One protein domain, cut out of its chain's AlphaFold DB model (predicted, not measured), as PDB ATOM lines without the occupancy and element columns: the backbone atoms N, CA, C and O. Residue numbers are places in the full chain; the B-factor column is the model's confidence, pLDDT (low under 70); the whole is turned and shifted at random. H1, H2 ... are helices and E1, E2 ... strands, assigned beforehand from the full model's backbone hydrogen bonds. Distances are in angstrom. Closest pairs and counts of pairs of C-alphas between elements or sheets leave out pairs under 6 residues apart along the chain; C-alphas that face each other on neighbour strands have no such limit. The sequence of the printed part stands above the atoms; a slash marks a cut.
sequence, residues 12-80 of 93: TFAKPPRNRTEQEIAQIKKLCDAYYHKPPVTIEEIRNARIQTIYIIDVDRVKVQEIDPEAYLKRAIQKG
ATOM      1  N   THR A  12     -39.839  43.020  -6.903       92.31
ATOM      2  CA  THR A  12     -38.601  42.260  -6.683       92.31
ATOM      3  C   THR A  12     -38.766  41.168  -5.623       92.31
ATOM      4  O   THR A  12     -38.276  40.054  -5.810       92.31
ATOM      5  N   PHE A  13     -39.504  41.436  -4.539       92.44
ATOM      6  CA  PHE A  13     -39.661  40.492  -3.429       92.44
ATOM      7  C   PHE A  13     -40.733  39.417  -3.636       92.44
ATOM      8  O   PHE A  13     -40.739  38.446  -2.877       92.44
ATOM      9  N   ALA A  14     -41.588  39.544  -4.657       90.94
ATOM     10  CA  ALA A  14     -42.455  38.447  -5.098       90.94
ATOM     11  C   ALA A  14     -41.726  37.456  -6.011       90.94
ATOM     12  O   ALA A  14     -42.134  36.304  -6.118       90.94
ATOM     13  N   LYS A  15     -40.650  37.887  -6.680       89.94
ATOM     14  CA  LYS A  15     -39.851  37.006  -7.533       89.94
ATOM     15  C   LYS A  15     -38.962  36.104  -6.670       89.94
ATOM     16  O   LYS A  15     -38.391  36.584  -5.682       89.94
ATOM     17  N   PRO A  16     -38.752  34.833  -7.054       89.69
ATOM     18  CA  PRO A  16     -37.697  34.012  -6.470       89.69
ATOM     19  C   PRO A  16     -36.321  34.693  -6.608       89.69
ATOM     20  O   PRO A  16     -36.072  35.286  -7.658       89.69
ATOM     21  N   PRO A  17     -35.398  34.556  -5.632       91.88
ATOM     22  CA  PRO A  17     -34.053  35.150  -5.687       91.88
ATOM     23  C   PRO A  17     -33.312  34.935  -7.014       91.88
ATOM     24  O   PRO A  17     -32.766  35.870  -7.586       91.88
ATOM     25  N   ARG A  18     -33.381  33.712  -7.551       91.25
ATOM     26  CA  ARG A  18     -32.766  33.302  -8.825       91.25
ATOM     27  C   ARG A  18     -33.319  33.994 -10.081       91.25
ATOM     28  O   ARG A  18     -32.692  33.913 -11.127       91.25
ATOM     29  N   ASN A  19     -34.482  34.639  -9.990       91.38
ATOM     30  CA  ASN A  19     -35.150  35.298 -11.117       91.38
ATOM     31  C   ASN A  19     -34.989  36.830 -11.075       91.38
ATOM     32  O   ASN A  19     -35.679  37.533 -11.812       91.38
ATOM     33  N   ARG A  20     -34.142  37.351 -10.180       92.25
ATOM     34  CA  ARG A  20     -33.897  38.787 -10.016       92.25
ATOM     35  C   ARG A  20     -32.658  39.208 -10.787       92.25
ATOM     36  O   ARG A  20     -31.689  38.462 -10.890       92.25
ATOM     37  N   THR A  21     -32.696  40.430 -11.283       94.62
ATOM     38  CA  THR A  21     -31.567  41.093 -11.926       94.62
ATOM     39  C   THR A  21     -30.768  41.909 -10.912       94.62
ATOM     40  O   THR A  21     -31.299  42.387  -9.907       94.62
ATOM     41  N   GLU A  22     -29.484  42.128 -11.199       94.88
ATOM     42  CA  GLU A  22     -28.628  42.998 -10.382       94.88
ATOM     43  C   GLU A  22     -29.156  44.441 -10.326       94.88
ATOM     44  O   GLU A  22     -29.047  45.103  -9.295       94.88
ATOM     45  N   GLN A  23     -29.806  44.918 -11.395       95.12
ATOM     46  CA  GLN A  23     -30.429  46.243 -11.425       95.12
ATOM     47  C   GLN A  23     -31.583  46.359 -10.421       95.12
ATOM     48  O   GLN A  23     -31.656  47.344  -9.688       95.12
ATOM     49  N   GLU A  24     -32.460  45.354 -10.349       94.38
ATOM     50  CA  GLU A  24     -33.546  45.330  -9.361       94.38
ATOM     51  C   GLU A  24     -32.992  45.323  -7.931       94.38
ATOM     52  O   GLU A  24     -33.494  46.042  -7.068       94.38
ATOM     53  N   ILE A  25     -31.931  44.552  -7.675       95.62
ATOM     54  CA  ILE A  25     -31.278  44.510  -6.359       95.62
ATOM     55  C   ILE A  25     -30.666  45.875  -6.014       95.62
ATOM     56  O   ILE A  25     -30.865  46.373  -4.905       95.62
ATOM     57  N   ALA A  26     -29.978  46.515  -6.962       95.69
ATOM     58  CA  ALA A  26     -29.379  47.835  -6.771       95.69
ATOM     59  C   ALA A  26     -30.430  48.925  -6.495       95.69
ATOM     60  O   ALA A  26     -30.213  49.796  -5.649       95.69
ATOM     61  N   GLN A  27     -31.592  48.867  -7.153       94.69
ATOM     62  CA  GLN A  27     -32.703  49.787  -6.890       94.69
ATOM     63  C   GLN A  27     -33.247  49.633  -5.468       94.69
ATOM     64  O   GLN A  27     -33.438  50.632  -4.771       94.69
ATOM     65  N   ILE A  28     -33.441  48.392  -5.010       95.19
ATOM     66  CA  ILE A  28     -33.849  48.126  -3.627       95.19
ATOM     67  C   ILE A  28     -32.775  48.592  -2.646       95.19
ATOM     68  O   ILE A  28     -33.106  49.210  -1.640       95.19
ATOM     69  N   LYS A  29     -31.492  48.372  -2.950       95.81
ATOM     70  CA  LYS A  29     -30.381  48.842  -2.115       95.81
ATOM     71  C   LYS A  29     -30.392  50.358  -1.965       95.81
ATOM     72  O   LYS A  29     -30.351  50.842  -0.840       95.81
ATOM     73  N   LYS A  30     -30.540  51.093  -3.069       95.38
ATOM     74  CA  LYS A  30     -30.658  52.558  -3.052       95.38
ATOM     75  C   LYS A  30     -31.827  53.020  -2.178       95.38
ATOM     76  O   LYS A  30     -31.691  53.995  -1.446       95.38
ATOM     77  N   LEU A  31     -32.959  52.315  -2.239       93.25
ATOM     78  CA  LEU A  31     -34.104  52.600  -1.379       93.25
ATOM     79  C   LEU A  31     -33.787  52.314   0.093       93.25
ATOM     80  O   LEU A  31     -34.020  53.173   0.935       93.25
ATOM     81  N   CYS A  32     -33.240  51.140   0.411       94.31
ATOM     82  CA  CYS A  32     -32.862  50.779   1.774       94.31
ATOM     83  C   CYS A  32     -31.851  51.765   2.362       94.31
ATOM     84  O   CYS A  32     -32.031  52.177   3.500       94.31
ATOM     85  N   ASP A  33     -30.850  52.191   1.592       95.25
ATOM     86  CA  ASP A  33     -29.820  53.134   2.041       95.25
ATOM     87  C   ASP A  33     -30.374  54.511   2.383       95.25
ATOM     88  O   ASP A  33     -29.842  55.168   3.270       95.25
ATOM     89  N   ALA A  34     -31.479  54.929   1.761       94.56
ATOM     90  CA  ALA A  34     -32.143  56.175   2.125       94.56
ATOM     91  C   ALA A  34     -32.765  56.136   3.537       94.56
ATOM     92  O   ALA A  34     -32.943  57.187   4.150       94.56
ATOM     93  N   TYR A  35     -33.079  54.948   4.068       93.31
ATOM     94  CA  TYR A  35     -33.815  54.791   5.331       93.31
ATOM     95  C   TYR A  35     -33.048  54.025   6.423       93.31
ATOM     96  O   TYR A  35     -33.259  54.278   7.608       93.31
ATOM     97  N   TYR A  36     -32.119  53.137   6.068       92.00
ATOM     98  CA  TYR A  36     -31.424  52.229   6.982       92.00
ATOM     99  C   TYR A  36     -29.909  52.406   6.891       92.00
ATOM    100  O   TYR A  36     -29.251  51.860   6.010       92.00
ATOM    101  N   HIS A  37     -29.349  53.148   7.848       91.19
ATOM    102  CA  HIS A  37     -27.923  53.485   7.854       91.19
ATOM    103  C   HIS A  37     -27.101  52.683   8.878       91.19
ATOM    104  O   HIS A  37     -25.883  52.582   8.732       91.19
ATOM    105  N   LYS A  38     -27.720  52.152   9.947       94.00
ATOM    106  CA  LYS A  38     -27.009  51.528  11.083       94.00
ATOM    107  C   LYS A  38     -27.815  50.379  11.728       94.00
ATOM    108  O   LYS A  38     -28.633  50.663  12.602       94.00
ATOM    109  N   PRO A  39     -27.558  49.107  11.368       90.31
ATOM    110  CA  PRO A  39     -26.689  48.661  10.275       90.31
ATOM    111  C   PRO A  39     -27.329  48.918   8.896       90.31
ATOM    112  O   PRO A  39     -28.557  48.946   8.789       90.31
ATOM    113  N   PRO A  40     -26.527  49.122   7.838       94.25
ATOM    114  CA  PRO A  40     -27.045  49.167   6.477       94.25
ATOM    115  C   PRO A  40     -27.479  47.771   6.020       94.25
ATOM    116  O   PRO A  40     -26.829  46.779   6.347       94.25
ATOM    117  N   VAL A  41     -28.530  47.704   5.204       96.31
ATOM    118  CA  VAL A  41     -28.962  46.441   4.583       96.31
ATOM    119  C   VAL A  41     -27.962  46.051   3.494       96.31
ATOM    120  O   VAL A  41     -27.655  46.848   2.603       96.31
ATOM    121  N   THR A  42     -27.427  44.842   3.549       96.75
ATOM    122  CA  THR A  42     -26.446  44.340   2.582       96.75
ATOM    123  C   THR A  42     -27.105  43.899   1.272       96.75
ATOM    124  O   THR A  42     -28.287  43.557   1.216       96.75
ATOM    125  N   ILE A  43     -26.319  43.869   0.191       96.62
ATOM    126  CA  ILE A  43     -26.766  43.339  -1.108       96.62
ATOM    127  C   ILE A  43     -27.213  41.879  -0.982       96.62
ATOM    128  O   ILE A  43     -28.207  41.487  -1.586       96.62
ATOM    129  N   GLU A  44     -26.506  41.086  -0.179       96.38
ATOM    130  CA  GLU A  44     -26.787  39.661  -0.019       96.38
ATOM    131  C   GLU A  44     -28.092  39.420   0.755       96.38
ATOM    132  O   GLU A  44     -28.874  38.539   0.395       96.38
ATOM    133  N   GLU A  45     -28.390  40.251   1.758       96.00
ATOM    134  CA  GLU A  45     -29.693  40.239   2.431       96.00
ATOM    135  C   GLU A  45     -30.821  40.569   1.451       96.00
ATOM    136  O   GLU A  45     -31.812  39.843   1.399       96.00
ATOM    137  N   ILE A  46     -30.662  41.599   0.614       95.94
ATOM    138  CA  ILE A  46     -31.668  41.973  -0.395       95.94
ATOM    139  C   ILE A  46     -31.851  40.854  -1.427       95.94
ATOM    140  O   ILE A  46     -32.982  40.490  -1.764       95.94
ATOM    141  N   ARG A  47     -30.746  40.283  -1.917       95.50
ATOM    142  CA  ARG A  47     -30.742  39.203  -2.909       95.50
ATOM    143  C   ARG A  47     -31.504  37.983  -2.406       95.50
ATOM    144  O   ARG A  47     -32.259  37.400  -3.181       95.50
ATOM    145  N   ASN A  48     -31.353  37.629  -1.131       94.38
ATOM    146  CA  ASN A  48     -31.952  36.426  -0.552       94.38
ATOM    147  C   ASN A  48     -33.319  36.657   0.109       94.38
ATOM    148  O   ASN A  48     -34.096  35.709   0.252       94.38
ATOM    149  N   ALA A  49     -33.655  37.898   0.472       93.31
ATOM    150  CA  ALA A  49     -34.938  38.243   1.078       93.31
ATOM    151  C   ALA A  49     -36.104  37.898   0.146       93.31
ATOM    152  O   ALA A  49     -36.060  38.154  -1.056       93.31
ATOM    153  N   ARG A  50     -37.181  37.327   0.678       90.19
ATOM    154  CA  ARG A  50     -38.400  37.044  -0.089       90.19
ATOM    155  C   ARG A  50     -39.617  37.200   0.798       90.19
ATOM    156  O   ARG A  50     -39.572  36.832   1.972       90.19
ATOM    157  N   ILE A  51     -40.710  37.678   0.219       91.38
ATOM    158  CA  ILE A  51     -42.014  37.517   0.857       91.38
ATOM    159  C   ILE A  51     -42.373  36.042   0.692       91.38
ATOM    160  O   ILE A  51     -42.241  35.488  -0.395       91.38
ATOM    161  N   GLN A  52     -42.728  35.381   1.789       91.31
ATOM    162  CA  GLN A  52     -43.071  33.959   1.754       91.31
ATOM    163  C   GLN A  52     -44.521  33.771   1.314       91.31
ATOM    164  O   GLN A  52     -44.790  33.063   0.355       91.31
ATOM    165  N   THR A  53     -45.425  34.473   1.992       92.12
ATOM    166  CA  THR A  53     -46.866  34.308   1.860       92.12
ATOM    167  C   THR A  53     -47.548  35.641   2.139       92.12
ATOM    168  O   THR A  53     -47.094  36.409   2.989       92.12
ATOM    169  N   ILE A  54     -48.663  35.901   1.459       90.56
ATOM    170  CA  ILE A  54     -49.574  37.003   1.768       90.56
ATOM    171  C   ILE A  54     -50.876  36.418   2.324       90.56
ATOM    172  O   ILE A  54     -51.396  35.431   1.809       90.56
ATOM    173  N   TYR A  55     -51.423  37.049   3.362       91.12
ATOM    174  CA  TYR A  55     -52.718  36.687   3.937       91.12
ATOM    175  C   TYR A  55     -53.741  37.785   3.652       91.12
ATOM    176  O   TYR A  55     -53.520  38.953   3.964       91.12
ATOM    177  N   ILE A  56     -54.874  37.404   3.066       87.31
ATOM    178  CA  ILE A  56     -56.040  38.267   2.876       87.31
ATOM    179  C   ILE A  56     -57.061  37.886   3.944       87.31
ATOM    180  O   ILE A  56     -57.552  36.757   3.956       87.31
ATOM    181  N   ILE A  57     -57.364  38.827   4.835       87.62
ATOM    182  CA  ILE A  57     -58.292  38.627   5.949       87.62
ATOM    183  C   ILE A  57     -59.600  39.350   5.628       87.62
ATOM    184  O   ILE A  57     -59.619  40.564   5.437       87.62
ATOM    185  N   ASP A  58     -60.686  38.588   5.566       86.06
ATOM    186  CA  ASP A  58     -62.060  39.074   5.475       86.06
ATOM    187  C   ASP A  58     -62.672  38.991   6.878       86.06
ATOM    188  O   ASP A  58     -63.025  37.909   7.356       86.06
ATOM    189  N   VAL A  59     -62.707  40.136   7.564       88.25
ATOM    190  CA  VAL A  59     -63.157  40.237   8.961       88.25
ATOM    191  C   VAL A  59     -64.662  40.003   9.066       88.25
ATOM    192  O   VAL A  59     -65.101  39.302   9.974       88.25
ATOM    193  N   ASP A  60     -65.435  40.513   8.106       89.56
ATOM    194  CA  ASP A  60     -66.897  40.399   8.096       89.56
ATOM    195  C   ASP A  60     -67.344  38.941   7.962       89.56
ATOM    196  O   ASP A  60     -68.333  38.519   8.562       89.56
ATOM    197  N   ARG A  61     -66.606  38.153   7.172       91.50
ATOM    198  CA  ARG A  61     -66.904  36.733   6.935       91.50
ATOM    199  C   ARG A  61     -66.058  35.780   7.769       91.50
ATOM    200  O   ARG A  61     -66.179  34.570   7.582       91.50
ATOM    201  N   VAL A  62     -65.200  36.302   8.647       92.19
ATOM    202  CA  VAL A  62     -64.269  35.522   9.481       92.19
ATOM    203  C   VAL A  62     -63.476  34.515   8.633       92.19
ATOM    204  O   VAL A  62     -63.366  33.330   8.950       92.19
ATOM    205  N   LYS A  63     -62.952  34.977   7.492       90.94
ATOM    206  CA  LYS A  63     -62.218  34.140   6.538       90.94
ATOM    207  C   LYS A  63     -60.798  34.652   6.360       90.94
ATOM    208  O   LYS A  63     -60.569  35.842   6.175       90.94
ATOM    209  N   VAL A  64     -59.847  33.726   6.324       91.69
ATOM    210  CA  VAL A  64     -58.457  34.002   5.953       91.69
ATOM    211  C   VAL A  64     -58.140  33.243   4.672       91.69
ATOM    212  O   VAL A  64     -58.460  32.061   4.541       91.69
ATOM    213  N   GLN A  65     -57.540  33.930   3.708       90.75
ATOM    214  CA  GLN A  65     -57.026  33.331   2.485       90.75
ATOM    215  C   GLN A  65     -55.520  33.534   2.409       90.75
ATOM    216  O   GLN A  65     -55.036  34.662   2.404       90.75
ATOM    217  N   GLU A  66     -54.803  32.428   2.261       93.69
ATOM    218  CA  GLU A  66     -53.396  32.436   1.896       93.69
ATOM    219  C   GLU A  66     -53.236  32.635   0.382       93.69
ATOM    220  O   GLU A  66     -54.002  32.086  -0.421       93.69
ATOM    221  N   ILE A  67     -52.262  33.447  -0.024       91.38
ATOM    222  CA  ILE A  67     -51.927  33.660  -1.428       91.38
ATOM    223  C   ILE A  67     -50.418  33.820  -1.620       91.38
ATOM    224  O   ILE A  67     -49.742  34.533  -0.880       91.38
ATOM    225  N   ASP A  68     -49.915  33.165  -2.662       91.81
ATOM    226  CA  ASP A  68     -48.547  33.332  -3.135       91.81
ATOM    227  C   ASP A  68     -48.281  34.798  -3.570       91.81
ATOM    228  O   ASP A  68     -49.140  35.409  -4.222       91.81
ATOM    229  N   PRO A  69     -47.119  35.392  -3.241       90.81
ATOM    230  CA  PRO A  69     -46.806  36.781  -3.584       90.81
ATOM    231  C   PRO A  69     -46.827  37.094  -5.085       90.81
ATOM    232  O   PRO A  69     -47.262  38.179  -5.479       90.81
ATOM    233  N   GLU A  70     -46.403  36.157  -5.937       89.75
ATOM    234  CA  GLU A  70     -46.451  36.322  -7.392       89.75
ATOM    235  C   GLU A  70     -47.907  36.321  -7.881       89.75
ATOM    236  O   GLU A  70     -48.310  37.165  -8.689       89.75
ATOM    237  N   ALA A  71     -48.735  35.420  -7.341       89.69
ATOM    238  CA  ALA A  71     -50.170  35.386  -7.621       89.69
ATOM    239  C   ALA A  71     -50.893  36.655  -7.133       89.69
ATOM    240  O   ALA A  71     -51.799  37.146  -7.812       89.69
ATOM    241  N   TYR A  72     -50.489  37.210  -5.987       88.19
ATOM    242  CA  TYR A  72     -51.025  38.468  -5.469       88.19
ATOM    243  C   TYR A  72     -50.743  39.642  -6.404       88.19
ATOM    244  O   TYR A  72     -51.673  40.369  -6.756       88.19
ATOM    245  N   LEU A  73     -49.497  39.795  -6.866       84.94
ATOM    246  CA  LEU A  73     -49.143  40.860  -7.808       84.94
ATOM    247  C   LEU A  73     -49.910  40.736  -9.120       84.94
ATOM    248  O   LEU A  73     -50.450  41.729  -9.600       84.94
ATOM    249  N   LYS A  74     -50.046  39.523  -9.669       84.56
ATOM    250  CA  LYS A  74     -50.862  39.295 -10.872       84.56
ATOM    251  C   LYS A  74     -52.305  39.763 -10.667       84.56
ATOM    252  O   LYS A  74     -52.852  40.433 -11.540       84.56
ATOM    253  N   ARG A  75     -52.907  39.477  -9.505       82.12
ATOM    254  CA  ARG A  75     -54.257  39.964  -9.159       82.12
ATOM    255  C   ARG A  75     -54.313  41.484  -8.990       82.12
ATOM    256  O   ARG A  75     -55.312  42.080  -9.385       82.12
ATOM    257  N   ALA A  76     -53.285  42.105  -8.412       75.56
ATOM    258  CA  ALA A  76     -53.207  43.560  -8.270       75.56
ATOM    259  C   ALA A  76     -53.122  44.251  -9.645       75.56
ATOM    260  O   ALA A  76     -53.921  45.141  -9.935       75.56
ATOM    261  N   ILE A  77     -52.258  43.754 -10.534       68.88
ATOM    262  CA  ILE A  77     -52.082  44.262 -11.902       68.88
ATOM    263  C   ILE A  77     -53.363  44.091 -12.727       68.88
ATOM    264  O   ILE A  77     -53.789  45.027 -13.396       68.88
ATOM    265  N   GLN A  78     -54.034  42.934 -12.635       64.50
ATOM    266  CA  GLN A  78     -55.324  42.692 -13.304       64.50
ATOM    267  C   GLN A  78     -56.426  43.661 -12.854       64.50
ATOM    268  O   GLN A  78     -57.356  43.929 -13.610       64.50
ATOM    269  N   LYS A  79     -56.323  44.205 -11.638       63.69
ATOM    270  CA  LYS A  79     -57.214  45.255 -11.127       63.69
ATOM    271  C   LYS A  79     -56.742  46.675 -11.475       63.69
ATOM    272  O   LYS A  79     -57.316  47.632 -10.962       63.69
ATOM    273  N   GLY A  80     -55.735  46.815 -12.340       54.28
ATOM    274  CA  GLY A  80     -55.190  48.094 -12.799       54.28
ATOM    275  C   GLY A  80     -54.194  48.740 -11.835       54.28
ATOM    276  O   GLY A  80     -53.997  49.949 -11.900       54.28
TER     277      GLY A  80
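This is residues 12 to 80 of the 93 residues of an uncharacterized protein of Candidatus Bathyarchaeota archaeon (UniProt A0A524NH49). Two small lobes stand at opposite ends of an elongated, loosely built domain: at one end H1 with the short H2 packed on it at a steep tilt, at the other a two-stranded hairpin, E1 and E2, with H3 beginning near its base. Residues 49 to 53 join the lobes, residues 12 to 16 lie between them, and the hairpin's tip, residues 58 to 63, sticks out. The printed part has 69 residues, with named elements in the order H1, H2, E1, E2, H3; the sheet is antiparallel and the class is mixed, helices and strands. The whole is loose, with a radius of gyration of the C-alphas of 15.1 A and spans of 42 by 26 by 21 A.

H1, residues 22 to 35, touches H2, residues 43 to 48, with its residues 25 to 29 alone; the closest C-alphas, of Ile 25 and Arg 47, are 6.4 A apart. Their tilt is steep, 66 degrees, opposite ways. E1, residues 54 to 58, and E2, residues 63 to 67, form an antiparallel hairpin at 159 degrees, with N 56 and O 65 within hydrogen-bond range at 2.8 A. H3, residues 69 to 78, touches no helix; its closest C-alpha to E1, that of Pro 69, is 6.0 A from that of Ile 54. H1 and H3 are apart. Every O i to N i+4 pair is within hydrogen-bond range in H2 and H3, and 9 of 10 in H1.

H1 begins at C-alpha 22 (-28.628, 42.998, -10.382) and is 20.3 A long; H2 is 8.7 A. E1 is 13.2 A and E2 13.0 A. H3, 14.2 A, ends at C-alpha 78 (-55.324, 42.692, -13.304).

The C-alphas farthest apart, of Lys 38 and Arg 61, are 42.8 A apart. The printed part has no cut and no long link. Confidence is low at residues 77 to 80.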